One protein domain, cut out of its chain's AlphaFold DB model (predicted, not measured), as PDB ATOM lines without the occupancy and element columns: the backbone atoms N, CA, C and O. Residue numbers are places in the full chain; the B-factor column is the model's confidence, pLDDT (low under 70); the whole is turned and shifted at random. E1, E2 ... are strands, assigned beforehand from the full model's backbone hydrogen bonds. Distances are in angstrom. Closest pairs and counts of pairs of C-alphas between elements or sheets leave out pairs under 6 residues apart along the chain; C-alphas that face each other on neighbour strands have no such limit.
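This is residues 137 to 264 of the 749 residues of an uncharacterized protein of Bdellovibrionales bacterium GWA2_49_15 (UniProt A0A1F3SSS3). Little regular structure: two small sheets, joined by long loops, stand loosely and only partly face to face, their strands crossed; E2 runs on into E3 at one far end. The 128 printed residues hold no named helix and E1 to E8 in order, 40 residues, all strand: sheet E4-E2-E5-E6 is antiparallel, E1-E8-E7 mixed. The whole is compact, radius of gyration of the C-alphas 14.3 A, spans 43 by 31 by 24 A.

Find C-alpha 137 at (117.732, 105.329, 116.138), where E1, residues 137 to 141, begins. Read on through E2, 164 to 170, 19.2 A long; E3, 172 to 175; E4, 187 to 189; E5, 218 to 223; E6, 233 to 237; E7, 250 to 253; and E8, 258 to 263, ending at (118.200, 113.287, 127.876).

Within hydrogen-bond range find N 169 and O 188 for E2 and E4, 2.8 A; N 166 and O 221 for E2 and E5, 2.9 A; N 220 and O 235 for hairpin E5 and E6, 2.9 A; N 139 and O 260 for parallel E1 and E8, 3.0 A; N 252 and O 259 for hairpin E7 and E8, 3.0 A. E3 pairs with no named strand.

The C-alphas farthest apart, Ala 157 and Pro 174, span 44.0 A. The printed part has no cut; links E1 to E2, E3 to E4, E4 to E5 and E6 to E7 are long. Look for pLDDT under 70 in 59 residues, among them 242 to 264.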
ATOM      1  N   ARG A 137     117.703 106.148 114.928       82.88
ATOM      2  CA  ARG A 137     117.732 105.329 116.138       82.88
ATOM      3  C   ARG A 137     117.485 106.247 117.323       82.88
ATOM      4  O   ARG A 137     118.170 107.253 117.461       82.88
ATOM      5  N   LEU A 138     116.504 105.919 118.149       82.38
ATOM      6  CA  LEU A 138     116.114 106.711 119.308       82.38
ATOM      7  C   LEU A 138     116.587 106.024 120.583       82.38
ATOM      8  O   LEU A 138     116.332 104.836 120.789       82.38
ATOM      9  N   HIS A 139     117.235 106.790 121.450       82.81
ATOM     10  CA  HIS A 139     117.647 106.353 122.779       82.81
ATOM     11  C   HIS A 139     117.183 107.330 123.841       82.81
ATOM     12  O   HIS A 139     117.124 108.542 123.616       82.81
ATOM     13  N   THR A 140     116.885 106.791 125.019       78.31
ATOM     14  CA  THR A 140     116.481 107.576 126.187       78.31
ATOM     15  C   THR A 140     117.541 107.371 127.247       78.31
ATOM     16  O   THR A 140     117.779 106.249 127.690       78.31
ATOM     17  N   CYS A 141     118.212 108.450 127.635       73.25
ATOM     18  CA  CYS A 141     119.186 108.403 128.713       73.25
ATOM     19  C   CYS A 141     118.778 109.346 129.847       73.25
ATOM     20  O   CYS A 141     118.314 110.459 129.606       73.25
ATOM     21  N   ARG A 142     119.063 108.979 131.095       67.12
ATOM     22  CA  ARG A 142     119.047 109.895 132.246       67.12
ATOM     23  C   ARG A 142     120.150 110.952 132.141       67.12
ATOM     24  O   ARG A 142     119.968 112.084 132.581       67.12
ATOM     25  N   SER A 143     121.278 110.597 131.521       64.19
ATOM     26  CA  SER A 143     122.438 111.467 131.313       64.19
ATOM     27  C   SER A 143     123.052 111.234 129.935       64.19
ATOM     28  O   SER A 143     123.222 110.093 129.524       64.19
ATOM     29  N   LEU A 144     123.424 112.316 129.245       62.47
ATOM     30  CA  LEU A 144     124.151 112.249 127.970       62.47
ATOM     31  C   LEU A 144     125.676 112.179 128.159       62.47
ATOM     32  O   LEU A 144     126.386 111.945 127.190       62.47
ATOM     33  N   LYS A 145     126.189 112.360 129.390       60.84
ATOM     34  CA  LYS A 145     127.640 112.379 129.673       60.84
ATOM     35  C   LYS A 145     128.335 111.031 129.430       60.84
ATOM     36  O   LYS A 145     129.536 111.018 129.211       60.84
ATOM     37  N   ALA A 146     127.596 109.922 129.504       57.78
ATOM     38  CA  ALA A 146     128.128 108.569 129.331       57.78
ATOM     39  C   ALA A 146     128.042 108.061 127.880       57.78
ATOM     40  O   ALA A 146     128.488 106.956 127.595       57.78
ATOM     41  N   VAL A 147     127.459 108.840 126.962       65.19
ATOM     42  CA  VAL A 147     127.333 108.438 125.557       65.19
ATOM     43  C   VAL A 147     128.638 108.776 124.839       65.19
ATOM     44  O   VAL A 147     128.878 109.933 124.491       65.19
ATOM     45  N   THR A 148     129.501 107.778 124.664       59.59
ATOM     46  CA  THR A 148     130.852 107.952 124.105       59.59
ATOM     47  C   THR A 148     130.917 107.807 122.588       59.59
ATOM     48  O   THR A 148     131.837 108.338 121.971       59.59
ATOM     49  N   ASP A 149     129.954 107.117 121.975       64.56
ATOM     50  CA  ASP A 149     129.892 106.909 120.530       64.56
ATOM     51  C   ASP A 149     128.452 106.630 120.050       64.56
ATOM     52  O   ASP A 149     127.503 106.558 120.833       64.56
ATOM     53  N   GLY A 150     128.279 106.523 118.728       59.69
ATOM     54  CA  GLY A 150     126.982 106.261 118.099       59.69
ATOM     55  C   GLY A 150     126.513 104.806 118.154       59.69
ATOM     56  O   GLY A 150     125.398 104.531 117.713       59.69
ATOM     57  N   ASP A 151     127.320 103.882 118.672       63.59
ATOM     58  CA  ASP A 151     126.972 102.463 118.776       63.59
ATOM     59  C   ASP A 151     126.620 102.056 120.221       63.59
ATOM     60  O   ASP A 151     125.870 101.092 120.421       63.59
ATOM     61  N   GLY A 152     127.069 102.838 121.206       60.22
ATOM     62  CA  GLY A 152     126.849 102.670 122.632       60.22
ATOM     63  C   GLY A 152     125.381 102.767 123.045       60.22
ATOM     64  O   GLY A 152     124.579 103.534 122.505       60.22
ATOM     65  N   LEU A 153     125.019 101.950 124.030       65.88
ATOM     66  CA  LEU A 153     123.768 102.081 124.770       65.88
ATOM     67  C   LEU A 153     123.951 103.161 125.843       65.88
ATOM     68  O   LEU A 153     125.069 103.419 126.283       65.88
ATOM     69  N   CYS A 154     122.863 103.761 126.331       63.66
ATOM     70  CA  CYS A 154     122.930 104.312 127.683       63.66
ATOM     71  C   CYS A 154     123.177 103.094 128.592       63.66
ATOM     72  O   CYS A 154     122.268 102.271 128.717       63.66
ATOM     73  N   ASP A 155     124.386 102.912 129.142       61.78
ATOM     74  CA  ASP A 155     124.685 101.776 130.032       61.78
ATOM     75  C   ASP A 155     123.552 101.605 131.045       61.78
ATOM     76  O   ASP A 155     123.030 102.608 131.526       61.78
ATOM     77  N   HIS A 156     123.146 100.367 131.358       54.72
ATOM     78  CA  HIS A 156     121.873 100.037 132.028       54.72
ATOM     79  C   HIS A 156     121.475 100.931 133.226       54.72
ATOM     80  O   HIS A 156     120.287 101.134 133.466       54.72
ATOM     81  N   ALA A 157     122.436 101.509 133.955       52.88
ATOM     82  CA  ALA A 157     122.207 102.469 135.040       52.88
ATOM     83  C   ALA A 157     121.637 103.842 134.599       52.88
ATOM     84  O   ALA A 157     121.172 104.621 135.434       52.88
ATOM     85  N   TYR A 158     121.655 104.152 133.302       62.50
ATOM     86  CA  TYR A 158     121.344 105.462 132.732       62.50
ATOM     87  C   TYR A 158     120.211 105.436 131.710       62.50
ATOM     88  O   TYR A 158     120.033 106.439 131.027       62.50
ATOM     89  N   ALA A 159     119.425 104.365 131.590       71.50
ATOM     90  CA  ALA A 159     118.249 104.368 130.719       71.50
ATOM     91  C   ALA A 159     117.176 105.353 131.230       71.50
ATOM     92  O   ALA A 159     116.881 105.412 132.429       71.50
ATOM     93  N   GLY A 160     116.620 106.160 130.325       72.38
ATOM     94  CA  GLY A 160     115.526 107.084 130.624       72.38
ATOM     95  C   GLY A 160     114.201 106.362 130.887       72.38
ATOM     96  O   GLY A 160     114.049 105.181 130.598       72.38
ATOM     97  N   GLU A 161     113.217 107.079 131.432       78.88
ATOM     98  CA  GLU A 161     111.906 106.496 131.800       78.88
ATOM     99  C   GLU A 161     110.913 106.436 130.636       78.88
ATOM    100  O   GLU A 161     109.802 105.933 130.770       78.88
ATOM    101  N   THR A 162     111.293 106.969 129.480       84.94
ATOM    102  CA  THR A 162     110.427 106.971 128.305       84.94
ATOM    103  C   THR A 162     110.415 105.624 127.619       84.94
ATOM    104  O   THR A 162     111.468 105.087 127.273       84.94
ATOM    105  N   GLN A 163     109.203 105.123 127.398       88.00
ATOM    106  CA  GLN A 163     108.943 103.805 126.834       88.00
ATOM    107  C   GLN A 163     108.447 103.866 125.392       88.00
ATOM    108  O   GLN A 163     108.535 102.867 124.678       88.00
ATOM    109  N   SER A 164     107.968 105.024 124.927       93.00
ATOM    110  CA  SER A 164     107.680 105.211 123.507       93.00
ATOM    111  C   SER A 164     107.794 106.653 123.011       93.00
ATOM    112  O   SER A 164     107.765 107.611 123.787       93.00
ATOM    113  N   PHE A 165     107.945 106.801 121.693       92.50
ATOM    114  CA  PHE A 165     108.070 108.080 120.997       92.50
ATOM    115  C   PHE A 165     107.123 108.208 119.813       92.50
ATOM    116  O   PHE A 165     106.781 107.227 119.152       92.50
ATOM    117  N   ARG A 166     106.819 109.459 119.469       93.81
ATOM    118  CA  ARG A 166     106.223 109.843 118.191       93.81
ATOM    119  C   ARG A 166     106.938 111.065 117.626       93.81
ATOM    120  O   ARG A 166     107.089 112.075 118.312       93.81
ATOM    121  N   ILE A 167     107.368 110.973 116.372       91.81
ATOM    122  CA  ILE A 167     107.956 112.099 115.643       91.81
ATOM    123  C   ILE A 167     106.835 112.888 114.978       91.81
ATOM    124  O   ILE A 167     105.908 112.305 114.412       91.81
ATOM    125  N   VAL A 168     106.920 114.213 115.040       92.00
ATOM    126  CA  VAL A 168     105.912 115.123 114.499       92.00
ATOM    127  C   VAL A 168     106.584 116.192 113.645       92.00
ATOM    128  O   VAL A 168     107.489 116.885 114.107       92.00
ATOM    129  N   LEU A 169     106.115 116.355 112.409       91.25
ATOM    130  CA  LEU A 169     106.425 117.507 111.565       91.25
ATOM    131  C   LEU A 169     105.212 118.445 111.562       91.25
ATOM    132  O   LEU A 169     104.183 118.119 110.954       91.25
ATOM    133  N   PRO A 170     105.285 119.582 112.271       89.00
ATOM    134  CA  PRO A 170     104.141 120.462 112.440       89.00
ATOM    135  C   PRO A 170     103.820 121.213 111.150       89.00
ATOM    136  O   PRO A 170     104.726 121.629 110.421       89.00
ATOM    137  N   SER A 171     102.531 121.447 110.897       87.69
ATOM    138  CA  SER A 171     102.099 122.429 109.899       87.69
ATOM    139  C   SER A 171     101.856 123.767 110.583       87.69
ATOM    140  O   SER A 171     101.123 123.862 111.561       87.69
ATOM    141  N   TYR A 172     102.473 124.823 110.082       85.75
ATOM    142  CA  TYR A 172     102.356 126.161 110.627       85.75
ATOM    143  C   TYR A 172     102.393 127.171 109.487       85.75
ATOM    144  O   TYR A 172     103.205 127.084 108.565       85.75
ATOM    145  N   LEU A 173     101.477 128.134 109.553       81.31
ATOM    146  CA  LEU A 173     101.438 129.250 108.617       81.31
ATOM    147  C   LEU A 173     102.616 130.202 108.860       81.31
ATOM    148  O   LEU A 173     103.174 130.188 109.961       81.31
ATOM    149  N   PRO A 174     102.956 131.062 107.878       74.25
ATOM    150  CA  PRO A 174     104.009 132.057 108.021       74.25
ATOM    151  C   PRO A 174     103.812 132.913 109.268       74.25
ATOM    152  O   PRO A 174     102.969 133.815 109.301       74.25
ATOM    153  N   ARG A 175     104.607 132.631 110.292       62.88
ATOM    154  CA  ARG A 175     104.682 133.402 111.531       62.88
ATOM    155  C   ARG A 175     106.137 133.790 111.781       62.88
ATOM    156  O   ARG A 175     107.037 133.122 111.261       62.88
ATOM    157  N   PRO A 176     106.383 134.866 112.543       56.25
ATOM    158  CA  PRO A 176     107.702 135.112 113.101       56.25
ATOM    159  C   PRO A 176     108.186 133.865 113.846       56.25
ATOM    160  O   PRO A 176     107.397 133.174 114.494       56.25
ATOM    161  N   GLU A 177     109.481 133.566 113.738       53.06
ATOM    162  CA  GLU A 177     110.068 132.303 114.203       53.06
ATOM    163  C   GLU A 177     109.738 131.969 115.671       53.06
ATOM    164  O   GLU A 177     109.545 130.796 116.006       53.06
ATOM    165  N   TRP A 178     109.596 133.014 116.492       54.03
ATOM    166  CA  TRP A 178     109.377 133.010 117.937       54.03
ATOM    167  C   TRP A 178     107.903 132.881 118.388       54.03
ATOM    168  O   TRP A 178     107.663 132.665 119.570       54.03
ATOM    169  N   GLU A 179     106.909 132.963 117.492       52.41
ATOM    170  CA  GLU A 179     105.466 132.948 117.845       52.41
ATOM    171  C   GLU A 179     104.776 131.573 117.691       52.41
ATOM    172  O   GLU A 179     103.546 131.451 117.772       52.41
ATOM    173  N   ILE A 180     105.531 130.515 117.400       58.03
ATOM    174  CA  ILE A 180     104.964 129.208 117.037       58.03
ATOM    175  C   ILE A 180     105.002 128.277 118.255       58.03
ATOM    176  O   ILE A 180     106.039 127.706 118.588       58.03
ATOM    177  N   GLY A 181     103.853 128.143 118.924       55.50
ATOM    178  CA  GLY A 181     103.647 127.201 120.028       55.50
ATOM    179  C   GLY A 181     103.519 125.734 119.575       55.50
ATOM    180  O   GLY A 181     103.329 125.469 118.388       55.50
ATOM    181  N   PRO A 182     103.577 124.767 120.513       51.00
ATOM    182  CA  PRO A 182     103.661 123.327 120.221       51.00
ATOM    183  C   PRO A 182     102.366 122.684 119.687       51.00
ATOM    184  O   PRO A 182     102.362 121.503 119.352       51.00
ATOM    185  N   TYR A 183     101.266 123.435 119.587       54.00
ATOM    186  CA  TYR A 183      99.946 122.918 119.217       54.00
ATOM    187  C   TYR A 183      99.519 123.412 117.832       54.00
ATOM    188  O   TYR A 183      98.622 124.244 117.691       54.00
ATOM    189  N   ALA A 184     100.178 122.901 116.792       60.50
ATOM    190  CA  ALA A 184      99.671 122.996 115.430       60.50
ATOM    191  C   ALA A 184      98.550 121.953 115.232       60.50
ATOM    192  O   ALA A 184      98.821 120.762 115.409       60.50
ATOM    193  N   PRO A 185      97.311 122.354 114.872       57.00
ATOM    194  CA  PRO A 185      96.186 121.422 114.721       57.00
ATOM    195  C   PRO A 185      96.437 120.372 113.629       57.00
ATOM    196  O   PRO A 185      95.989 119.236 113.756       57.00
ATOM    197  N   ASP A 186      97.238 120.726 112.624       74.31
ATOM    198  CA  ASP A 186      97.582 119.883 111.488       74.31
ATOM    199  C   ASP A 186      99.069 119.525 111.537       74.31
ATOM    200  O   ASP A 186      99.940 120.394 111.492       74.31
ATOM    201  N   SER A 187      99.403 118.241 111.652       86.06
ATOM    202  CA  SER A 187     100.796 117.781 111.708       86.06
ATOM    203  C   SER A 187     100.942 116.393 111.103       86.06
ATOM    204  O   SER A 187     100.095 115.528 111.320       86.06
ATOM    205  N   LEU A 188     102.056 116.156 110.413       90.19
ATOM    206  CA  LEU A 188     102.423 114.818 109.966       90.19
ATOM    207  C   LEU A 188     103.045 114.077 111.153       90.19
ATOM    208  O   LEU A 188     103.990 114.581 111.760       90.19
ATOM    209  N   LYS A 189     102.502 112.916 111.522       92.50
ATOM    210  CA  LYS A 189     102.935 112.160 112.705       92.50
ATOM    211  C   LYS A 189     103.387 110.760 112.318       92.50
ATOM    212  O   LYS A 189     102.767 110.124 111.470       92.50
ATOM    213  N   SER A 190     104.438 110.273 112.969       93.38
ATOM    214  CA  SER A 190     104.859 108.880 112.841       93.38
ATOM    215  C   SER A 190     103.865 107.954 113.542       93.38
ATOM    216  O   SER A 190     103.098 108.380 114.415       93.38
ATOM    217  N   ALA A 191     103.941 106.660 113.231       93.56
ATOM    218  CA  ALA A 191     103.436 105.647 114.149       93.56
ATOM    219  C   ALA A 191     104.165 105.749 115.501       93.56
ATOM    220  O   ALA A 191     105.262 106.316 115.593       93.56
ATOM    221  N   CYS A 192     103.548 105.212 116.551       94.62
ATOM    222  CA  CYS A 192     104.209 105.148 117.842       94.62
ATOM    223  C   CYS A 192     105.346 104.123 117.822       94.62
ATOM    224  O   CYS A 192     105.174 103.011 117.324       94.62
ATOM    225  N   ILE A 193     106.490 104.488 118.390       94.38
ATOM    226  CA  ILE A 193     107.686 103.652 118.443       94.38
ATOM    227  C   ILE A 193     107.953 103.277 119.890       94.38
ATOM    228  O   ILE A 193     108.292 104.143 120.693       94.38
ATOM    229  N   ASN A 194     107.848 101.992 120.208       93.38
ATOM    230  CA  ASN A 194     108.234 101.470 121.515       93.38
ATOM    231  C   ASN A 194     109.750 101.352 121.629       93.38
ATOM    232  O   ASN A 194     110.435 101.040 120.654       93.38
ATOM    233  N   ILE A 195     110.262 101.563 122.834       85.62
ATOM    234  CA  ILE A 195     111.690 101.570 123.126       85.62
ATOM    235  C   ILE A 195     111.980 100.440 124.101       85.62
ATOM    236  O   ILE A 195     111.380 100.357 125.172       85.62
ATOM    237  N   GLY A 196     112.896  99.555 123.716       80.81
ATOM    238  CA  GLY A 196     113.434  98.542 124.618       80.81
ATOM    239  C   GLY A 196     114.664  99.051 125.370       80.81
ATOM    240  O   GLY A 196     115.161 100.145 125.119       80.81
ATOM    241  N   ALA A 197     115.233  98.207 126.233       68.94
ATOM    242  CA  ALA A 197     116.472  98.521 126.958       68.94
ATOM    243  C   ALA A 197     117.665  98.865 126.036       68.94
ATOM    244  O   ALA A 197     118.594  99.543 126.461       68.94
ATOM    245  N   ALA A 198     117.637  98.418 124.775       68.81
ATOM    246  CA  ALA A 198     118.666  98.678 123.766       68.81
ATOM    247  C   ALA A 198     118.380  99.908 122.870       68.81
ATOM    248  O   ALA A 198     119.018 100.078 121.820       68.81
ATOM    249  N   GLY A 199     117.399 100.734 123.251       75.94
ATOM    250  CA  GLY A 199     116.836 101.792 122.415       75.94
ATOM    251  C   GLY A 199     115.825 101.268 121.394       75.94
ATOM    252  O   GLY A 199     115.373 100.123 121.459       75.94
ATOM    253  N   ALA A 200     115.477 102.122 120.434       78.56
ATOM    254  CA  ALA A 200     114.629 101.783 119.297       78.56
ATOM    255  C   ALA A 200     115.345 102.126 117.987       78.56
ATOM    256  O   ALA A 200     115.509 103.300 117.646       78.56
ATOM    257  N   SER A 201     115.763 101.110 117.234       81.44
ATOM    258  CA  SER A 201     116.108 101.297 115.822       81.44
ATOM    259  C   SER A 201     114.813 101.403 115.027       81.44
ATOM    260  O   SER A 201     113.951 100.534 115.136       81.44
ATOM    261  N   THR A 202     114.660 102.479 114.262       87.38
ATOM    262  CA  THR A 202     113.433 102.753 113.505       87.38
ATOM    263  C   THR A 202     113.718 102.741 112.011       87.38
ATOM    264  O   THR A 202     114.864 102.879 111.594       87.38
ATOM    265  N   ASN A 203     112.663 102.642 111.204       88.81
ATOM    266  CA  ASN A 203     112.739 102.874 109.762       88.81
ATOM    267  C   ASN A 203     112.414 104.330 109.386       88.81
ATOM    268  O   ASN A 203     112.296 104.638 108.198       88.81
ATOM    269  N   LEU A 204     112.267 105.227 110.373       90.25
ATOM    270  CA  LEU A 204     111.917 106.622 110.124       90.25
ATOM    271  C   LEU A 204     113.110 107.365 109.532       90.25
ATOM    272  O   LEU A 204     114.188 107.413 110.123       90.25
ATOM    273  N   ARG A 205     112.904 108.003 108.387       87.56
ATOM    274  CA  ARG A 205     113.916 108.761 107.655       87.56
ATOM    275  C   ARG A 205     113.621 110.253 107.747       87.56
ATOM    276  O   ARG A 205     113.052 110.838 106.830       87.56
ATOM    277  N   ILE A 206     113.973 110.852 108.878       86.06
ATOM    278  CA  ILE A 206     113.687 112.259 109.186       86.06
ATOM    279  C   ILE A 206     114.873 113.137 108.758       86.06
ATOM    280  O   ILE A 206     116.018 112.760 109.016       86.06
ATOM    281  N   PRO A 207     114.640 114.288 108.104       78.12
ATOM    282  CA  PRO A 207     115.711 115.221 107.776       78.12
ATOM    283  C   PRO A 207     116.366 115.780 109.048       78.12
ATOM    284  O   PRO A 207     115.686 116.125 110.015       78.12
ATOM    285  N   VAL A 208     117.694 115.880 109.026       69.00
ATOM    286  CA  VAL A 208     118.514 116.445 110.106       69.00
ATOM    287  C   VAL A 208     118.944 117.840 109.647       69.00
ATOM    288  O   VAL A 208     119.450 118.006 108.539       69.00
ATOM    289  N   GLY A 209     118.644 118.859 110.447       63.00
ATOM    290  CA  GLY A 209     118.977 120.251 110.152       63.00
ATOM    291  C   GLY A 209     120.457 120.555 110.390       63.00
ATOM    292  O   GLY A 209     121.162 119.821 111.080       63.00
ATOM    293  N   ASN A 210     120.920 121.681 109.851       61.47
ATOM    294  CA  ASN A 210     122.299 122.170 109.993       61.47
ATOM    295  C   ASN A 210     122.394 123.465 110.831       61.47
ATOM    296  O   ASN A 210     123.383 124.185 110.751       61.47
ATOM    297  N   GLY A 211     121.352 123.794 111.598       59.56
ATOM    298  CA  GLY A 211     121.339 124.962 112.482       59.56
ATOM    299  C   GLY A 211     120.844 126.239 111.823       59.56
ATOM    300  O   GLY A 211     120.737 127.249 112.513       59.56
ATOM    301  N   ILE A 212     120.509 126.216 110.529       67.69
ATOM    302  CA  ILE A 212     119.957 127.398 109.867       67.69
ATOM    303  C   ILE A 212     118.417 127.395 109.891       67.69
ATOM    304  O   ILE A 212     117.810 126.316 109.829       67.69
ATOM    305  N   PRO A 213     117.771 128.582 109.900       66.06
ATOM    306  CA  PRO A 213     116.308 128.735 109.968       66.06
ATOM    307  C   PRO A 213     115.526 128.043 108.842       66.06
ATOM    308  O   PRO A 213     114.315 127.865 108.925       66.06
ATOM    309  N   GLU A 214     116.206 127.643 107.767       74.56
ATOM    310  CA  GLU A 214     115.615 126.933 106.634       74.56
ATOM    311  C   GLU A 214     115.464 125.418 106.848       74.56
ATOM    312  O   GLU A 214     115.170 124.695 105.890       74.56
ATOM    313  N   SER A 215     115.732 124.910 108.050       78.19
ATOM    314  CA  SER A 215     115.566 123.496 108.394       78.19
ATOM    315  C   SER A 215     114.112 123.194 108.787       78.19
ATOM    316  O   SER A 215     113.449 124.039 109.392       78.19
ATOM    317  N   PRO A 216     113.579 121.999 108.468       83.56
ATOM    318  CA  PRO A 216     112.224 121.642 108.865       83.56
ATOM    319  C   PRO A 216     112.151 121.498 110.386       83.56
ATOM    320  O   PRO A 216     113.007 120.867 111.005       83.56
ATOM    321  N   ARG A 217     111.103 122.057 110.993       84.56
ATOM    322  CA  ARG A 217     110.850 121.905 112.429       84.56
ATOM    323  C   ARG A 217     110.476 120.464 112.735       84.56
ATOM    324  O   ARG A 217     109.711 119.854 111.991       84.56
ATOM    325  N   VAL A 218     110.964 119.951 113.857       87.00
ATOM    326  CA  VAL A 218     110.641 118.601 114.327       87.00
ATOM    327  C   VAL A 218     110.195 118.690 115.776       87.00
ATOM    328  O   VAL A 218     110.854 119.352 116.578       87.00
ATOM    329  N   TYR A 219     109.094 118.031 116.129       87.38
ATOM    330  CA  TYR A 219     108.767 117.743 117.523       87.38
ATOM    331  C   TYR A 219     108.936 116.255 117.792       87.38
ATOM    332  O   TYR A 219     108.682 115.411 116.929       87.38
ATOM    333  N   ILE A 220     109.351 115.946 119.012       88.56
ATOM    334  CA  ILE A 220     109.378 114.583 119.524       88.56
ATOM    335  C   ILE A 220     108.461 114.553 120.731       88.56
ATOM    336  O   ILE A 220     108.700 115.238 121.725       88.56
ATOM    337  N   GLU A 221     107.389 113.786 120.613       89.31
ATOM    338  CA  GLU A 221     106.488 113.489 121.712       89.31
ATOM    339  C   GLU A 221     106.980 112.207 122.391       89.31
ATOM    340  O   GLU A 221     107.130 111.168 121.745       89.31
ATOM    341  N   ALA A 222     107.271 112.303 123.681       88.25
ATOM    342  CA  ALA A 222     107.830 111.246 124.509       88.25
ATOM    343  C   ALA A 222     106.810 110.783 125.546       88.25
ATOM    344  O   ALA A 222     106.228 111.614 126.242       88.25
ATOM    345  N   PHE A 223     106.614 109.474 125.665       90.12
ATOM    346  CA  PHE A 223     105.543 108.891 126.466       90.12
ATOM    347  C   PHE A 223     106.093 107.946 127.543       90.12
ATOM    348  O   PHE A 223     106.998 107.149 127.267       90.12
ATOM    349  N   PRO A 224     105.554 108.001 128.773       86.50
ATOM    350  CA  PRO A 224     106.002 107.140 129.866       86.50
ATOM    351  C   PRO A 224     105.580 105.676 129.681       86.50
ATOM    352  O   PRO A 224     106.172 104.793 130.292       86.50
ATOM    353  N   GLU A 225     104.588 105.407 128.830       91.69
ATOM    354  CA  GLU A 225     104.076 104.064 128.556       91.69
ATOM    355  C   GLU A 225     104.360 103.644 127.103       91.69
ATOM    356  O   GLU A 225     104.592 104.499 126.237       91.69
ATOM    357  N   PRO A 226     104.340 102.337 126.788       93.81
ATOM    358  CA  PRO A 226     104.416 101.856 125.418       93.81
ATOM    359  C   PRO A 226     103.163 102.270 124.633       93.81
ATOM    360  O   PRO A 226     102.110 102.555 125.199       93.81
ATOM    361  N   GLY A 227     103.252 102.292 123.306       95.31
ATOM    362  CA  GLY A 227     102.122 102.596 122.429       95.31
ATOM    363  C   GLY A 227     101.638 104.042 122.524       95.31
ATOM    364  O   GLY A 227     100.522 104.333 122.103       95.31
ATOM    365  N   CYS A 228     102.478 104.945 123.036       95.50
ATOM    366  CA  CYS A 228     102.187 106.360 123.224       95.50
ATOM    367  C   CYS A 228     101.052 106.578 124.236       95.50
ATOM    368  O   CYS A 228     100.235 107.486 124.081       95.50
ATOM    369  N   GLY A 229     101.004 105.714 125.257       92.62
ATOM    370  CA  GLY A 229     100.132 105.850 126.419       92.62
ATOM    371  C   GLY A 229     100.628 106.912 127.406       92.62
ATOM    372  O   GLY A 229     101.813 107.252 127.454       92.62
ATOM    373  N   GLY A 230      99.708 107.447 128.205       90.50
ATOM    374  CA  GLY A 230      99.997 108.494 129.185       90.50
ATOM    375  C   GLY A 230     100.143 109.905 128.595       90.50
ATOM    376  O   GLY A 230      99.858 110.168 127.427       90.50
ATOM    377  N   THR A 231     100.556 110.850 129.443       85.75
ATOM    378  CA  THR A 231     100.739 112.256 129.043       85.75
ATOM    379  C   THR A 231     102.070 112.430 128.318       85.75
ATOM    380  O   THR A 231     103.122 112.094 128.860       85.75
ATOM    381  N   ALA A 232     102.027 112.982 127.105       85.75
ATOM    382  CA  ALA A 232     103.221 113.235 126.311       85.75
ATOM    383  C   ALA A 232     104.049 114.395 126.880       85.75
ATOM    384  O   ALA A 232     103.520 115.471 127.159       85.75
ATOM    385  N   ILE A 233     105.367 114.218 126.934       79.81
ATOM    386  CA  ILE A 233     106.326 115.317 127.041       79.81
ATOM    387  C   ILE A 233     106.734 115.700 125.621       79.81
ATOM    388  O   ILE A 233     107.275 114.881 124.879       79.81
ATOM    389  N   VAL A 234     106.470 116.943 125.227       79.69
ATOM    390  CA  VAL A 234     106.763 117.425 123.873       79.69
ATOM    391  C   VAL A 234     108.079 118.187 123.878       79.69
ATOM    392  O   VAL A 234     108.217 119.199 124.565       79.69
ATOM    393  N   LYS A 235     109.045 117.729 123.080       80.25
ATOM    394  CA  LYS A 235     110.300 118.443 122.853       80.25
ATOM    395  C   LYS A 235     110.321 119.069 121.462       80.25
ATOM    396  O   LYS A 235     110.110 118.383 120.465       80.25
ATOM    397  N   HIS A 236     110.575 120.375 121.415       79.31
ATOM    398  CA  HIS A 236     110.568 121.185 120.197       79.31
ATOM    399  C   HIS A 236     111.989 121.419 119.671       79.31
ATOM    400  O   HIS A 236     112.840 121.913 120.410       79.31
ATOM    401  N   TYR A 237     112.201 121.135 118.384       79.44
ATOM    402  CA  TYR A 237     113.416 121.439 117.632       79.44
ATOM    403  C   TYR A 237     113.095 122.442 116.499       79.44
ATOM    404  O   TYR A 237     112.724 122.030 115.392       79.44
ATOM    405  N   PRO A 238     113.176 123.765 116.766       74.31
ATOM    406  CA  PRO A 238     112.731 124.823 115.843       74.31
ATOM    407  C   PRO A 238     113.604 124.979 114.593       74.31
ATOM    408  O   PRO A 238     113.156 125.537 113.600       74.31
ATOM    409  N   VAL A 239     114.826 124.457 114.627       73.38
ATOM    410  CA  VAL A 239     115.783 124.460 113.508       73.38
ATOM    411  C   VAL A 239     116.088 123.032 113.038       73.38
ATOM    412  O   VAL A 239     117.152 122.747 112.493       73.38
ATOM    413  N   GLY A 240     115.140 122.117 113.263       77.38
ATOM    414  CA  GLY A 240     115.283 120.691 112.983       77.38
ATOM    415  C   GLY A 240     116.178 119.961 113.981       77.38
ATOM    416  O   GLY A 240     116.697 120.544 114.933       77.38
ATOM    417  N   LEU A 241     116.331 118.650 113.787       74.25
ATOM    418  CA  LEU A 241     117.262 117.846 114.581       74.25
ATOM    419  C   LEU A 241     118.680 118.260 114.191       74.25
ATOM    420  O   LEU A 241     119.058 118.049 113.047       74.25
ATOM    421  N   LEU A 242     119.436 118.886 115.088       64.25
ATOM    422  CA  LEU A 242     120.810 119.307 114.808       64.25
ATOM    423  C   LEU A 242     121.797 118.165 115.070       64.25
ATOM    424  O   LEU A 242     121.581 117.338 115.960       64.25
ATOM    425  N   GLY A 243     122.911 118.149 114.335       54.59
ATOM    426  CA  GLY A 243     124.121 117.448 114.778       54.59
ATOM    427  C   GLY A 243     124.552 117.954 116.163       54.59
ATOM    428  O   GLY A 243     124.278 119.105 116.494       54.59
ATOM    429  N   ALA A 244     125.173 117.091 116.975       41.84
ATOM    430  CA  ALA A 244     125.509 117.317 118.388       41.84
ATOM    431  C   ALA A 244     125.828 118.787 118.760       41.84
ATOM    432  O   ALA A 244     126.942 119.267 118.561       41.84
ATOM    433  N   GLN A 245     124.849 119.488 119.341       41.16
ATOM    434  CA  GLN A 245     125.000 120.827 119.915       41.16
ATOM    435  C   GLN A 245     124.396 120.801 121.333       41.16
ATOM    436  O   GLN A 245     123.196 120.543 121.493       41.16
ATOM    437  N   PRO A 246     125.196 121.032 122.390       37.31
ATOM    438  CA  PRO A 246     124.686 121.146 123.757       37.31
ATOM    439  C   PRO A 246     123.636 122.271 123.852       37.31
ATOM    440  O   PRO A 246     123.856 123.325 123.256       37.31
ATOM    441  N   PRO A 247     122.519 122.130 124.604       43.16
ATOM    442  CA  PRO A 247     122.211 121.105 125.606       43.16
ATOM    443  C   PRO A 247     121.069 120.132 125.221       43.16
ATOM    444  O   PRO A 247     120.523 119.463 126.101       43.16
ATOM    445  N   GLN A 248     120.647 120.061 123.951       47.72
ATOM    446  CA  GLN A 248     119.434 119.324 123.553       47.72
ATOM    447  C   GLN A 248     119.734 118.122 122.653       47.72
ATOM    448  O   GLN A 248     119.540 118.171 121.445       47.72
ATOM    449  N   GLY A 249     120.141 117.022 123.287       54.12
ATOM    450  CA  GLY A 249     120.395 115.746 122.623       54.12
ATOM    451  C   GLY A 249     121.731 115.700 121.884       54.12
ATOM    452  O   GLY A 249     122.223 116.705 121.375       54.12
ATOM    453  N   THR A 250     122.333 114.517 121.848       55.75
ATOM    454  CA  THR A 250     123.565 114.280 121.088       55.75
ATOM    455  C   THR A 250     123.199 113.401 119.903       55.75
ATOM    456  O   THR A 250     122.702 112.291 120.099       55.75
ATOM    457  N   LEU A 251     123.376 113.904 118.680       50.41
ATOM    458  CA  LEU A 251     123.208 113.104 117.470       50.41
ATOM    459  C   LEU A 251     124.579 112.585 117.033       50.41
ATOM    460  O   LEU A 251     125.446 113.376 116.664       50.41
ATOM    461  N   PHE A 252     124.766 111.268 117.084       54.47
ATOM    462  CA  PHE A 252     125.959 110.602 116.570       54.47
ATOM    463  C   PHE A 252     125.621 109.907 115.256       54.47
ATOM    464  O   PHE A 252     124.587 109.246 115.126       54.47
ATOM    465  N   SER A 253     126.502 110.027 114.265       50.75
ATOM    466  CA  SER A 253     126.371 109.240 113.043       50.75
ATOM    467  C   SER A 253     127.084 107.904 113.224       50.75
ATOM    468  O   SER A 253     128.300 107.896 113.412       50.75
ATOM    469  N   SER A 254     126.366 106.786 113.109       57.44
ATOM    470  CA  SER A 254     126.994 105.477 112.891       57.44
ATOM    471  C   SER A 254     126.974 105.120 111.401       57.44
ATOM    472  O   SER A 254     126.422 105.852 110.565       57.44
ATOM    473  N   VAL A 255     127.593 103.995 111.035       55.81
ATOM    474  CA  VAL A 255     127.618 103.511 109.641       55.81
ATOM    475  C   VAL A 255     126.200 103.213 109.129       55.81
ATOM    476  O   VAL A 255     125.922 103.411 107.945       55.81
ATOM    477  N   LEU A 256     125.288 102.800 110.018       54.75
ATOM    478  CA  LEU A 256     123.956 102.296 109.660       54.75
ATOM    479  C   LEU A 256     122.802 103.249 110.013       54.75
ATOM    480  O   LEU A 256     121.802 103.257 109.299       54.75
ATOM    481  N   HIS A 257     122.928 104.059 111.070       51.50
ATOM    482  CA  HIS A 257     121.831 104.886 111.589       51.50
ATOM    483  C   HIS A 257     122.290 106.310 111.930       51.50
ATOM    484  O   HIS A 257     123.469 106.562 112.192       51.50
ATOM    485  N   SER A 258     121.331 107.235 111.965       51.47
ATOM    486  CA  SER A 258     121.469 108.484 112.718       51.47
ATOM    487  C   SER A 258     120.972 108.212 114.128       51.47
ATOM    488  O   SER A 258     119.794 107.905 114.308       51.47
ATOM    489  N   VAL A 259     121.851 108.266 115.125       56.22
ATOM    490  CA  VAL A 259     121.496 107.912 116.501       56.22
ATOM    491  C   VAL A 259     121.231 109.173 117.295       56.22
ATOM    492  O   VAL A 259     122.099 110.031 117.408       56.22
ATOM    493  N   PHE A 260     120.022 109.283 117.828       65.62
ATOM    494  CA  PHE A 260     119.548 110.426 118.578       65.62
ATOM    495  C   PHE A 260     119.321 110.049 120.039       65.62
ATOM    496  O   PHE A 260     118.416 109.278 120.373       65.62
ATOM    497  N   PHE A 261     120.155 110.613 120.908       63.22
ATOM    498  CA  PHE A 261     120.050 110.433 122.346       63.22
ATOM    499  C   PHE A 261     119.269 111.589 122.950       63.22
ATOM    500  O   PHE A 261     119.723 112.734 122.934       63.22
ATOM    501  N   MET A 262     118.112 111.292 123.532       64.56
ATOM    502  CA  MET A 262     117.399 112.263 124.348       64.56
ATOM    503  C   MET A 262     117.769 112.096 125.806       64.56
ATOM    504  O   MET A 262     117.648 111.012 126.380       64.56
ATOM    505  N   LYS A 263     118.159 113.210 126.426       59.41
ATOM    506  CA  LYS A 263     118.200 113.287 127.876       59.41
ATOM    507  C   LYS A 263     116.769 113.321 128.392       59.41
ATOM    508  O   LYS A 263     116.119 114.364 128.352       59.41
ATOM    509  N   GLN A 264     116.297 112.193 128.888       51.59
ATOM    510  CA  GLN A 264     115.026 112.100 129.572       51.59
ATOM    511  C   GLN A 264     115.201 111.291 130.852       51.59
ATOM    512  O   GLN A 264     115.009 110.082 130.925       51.59
TER     513      GLN A 264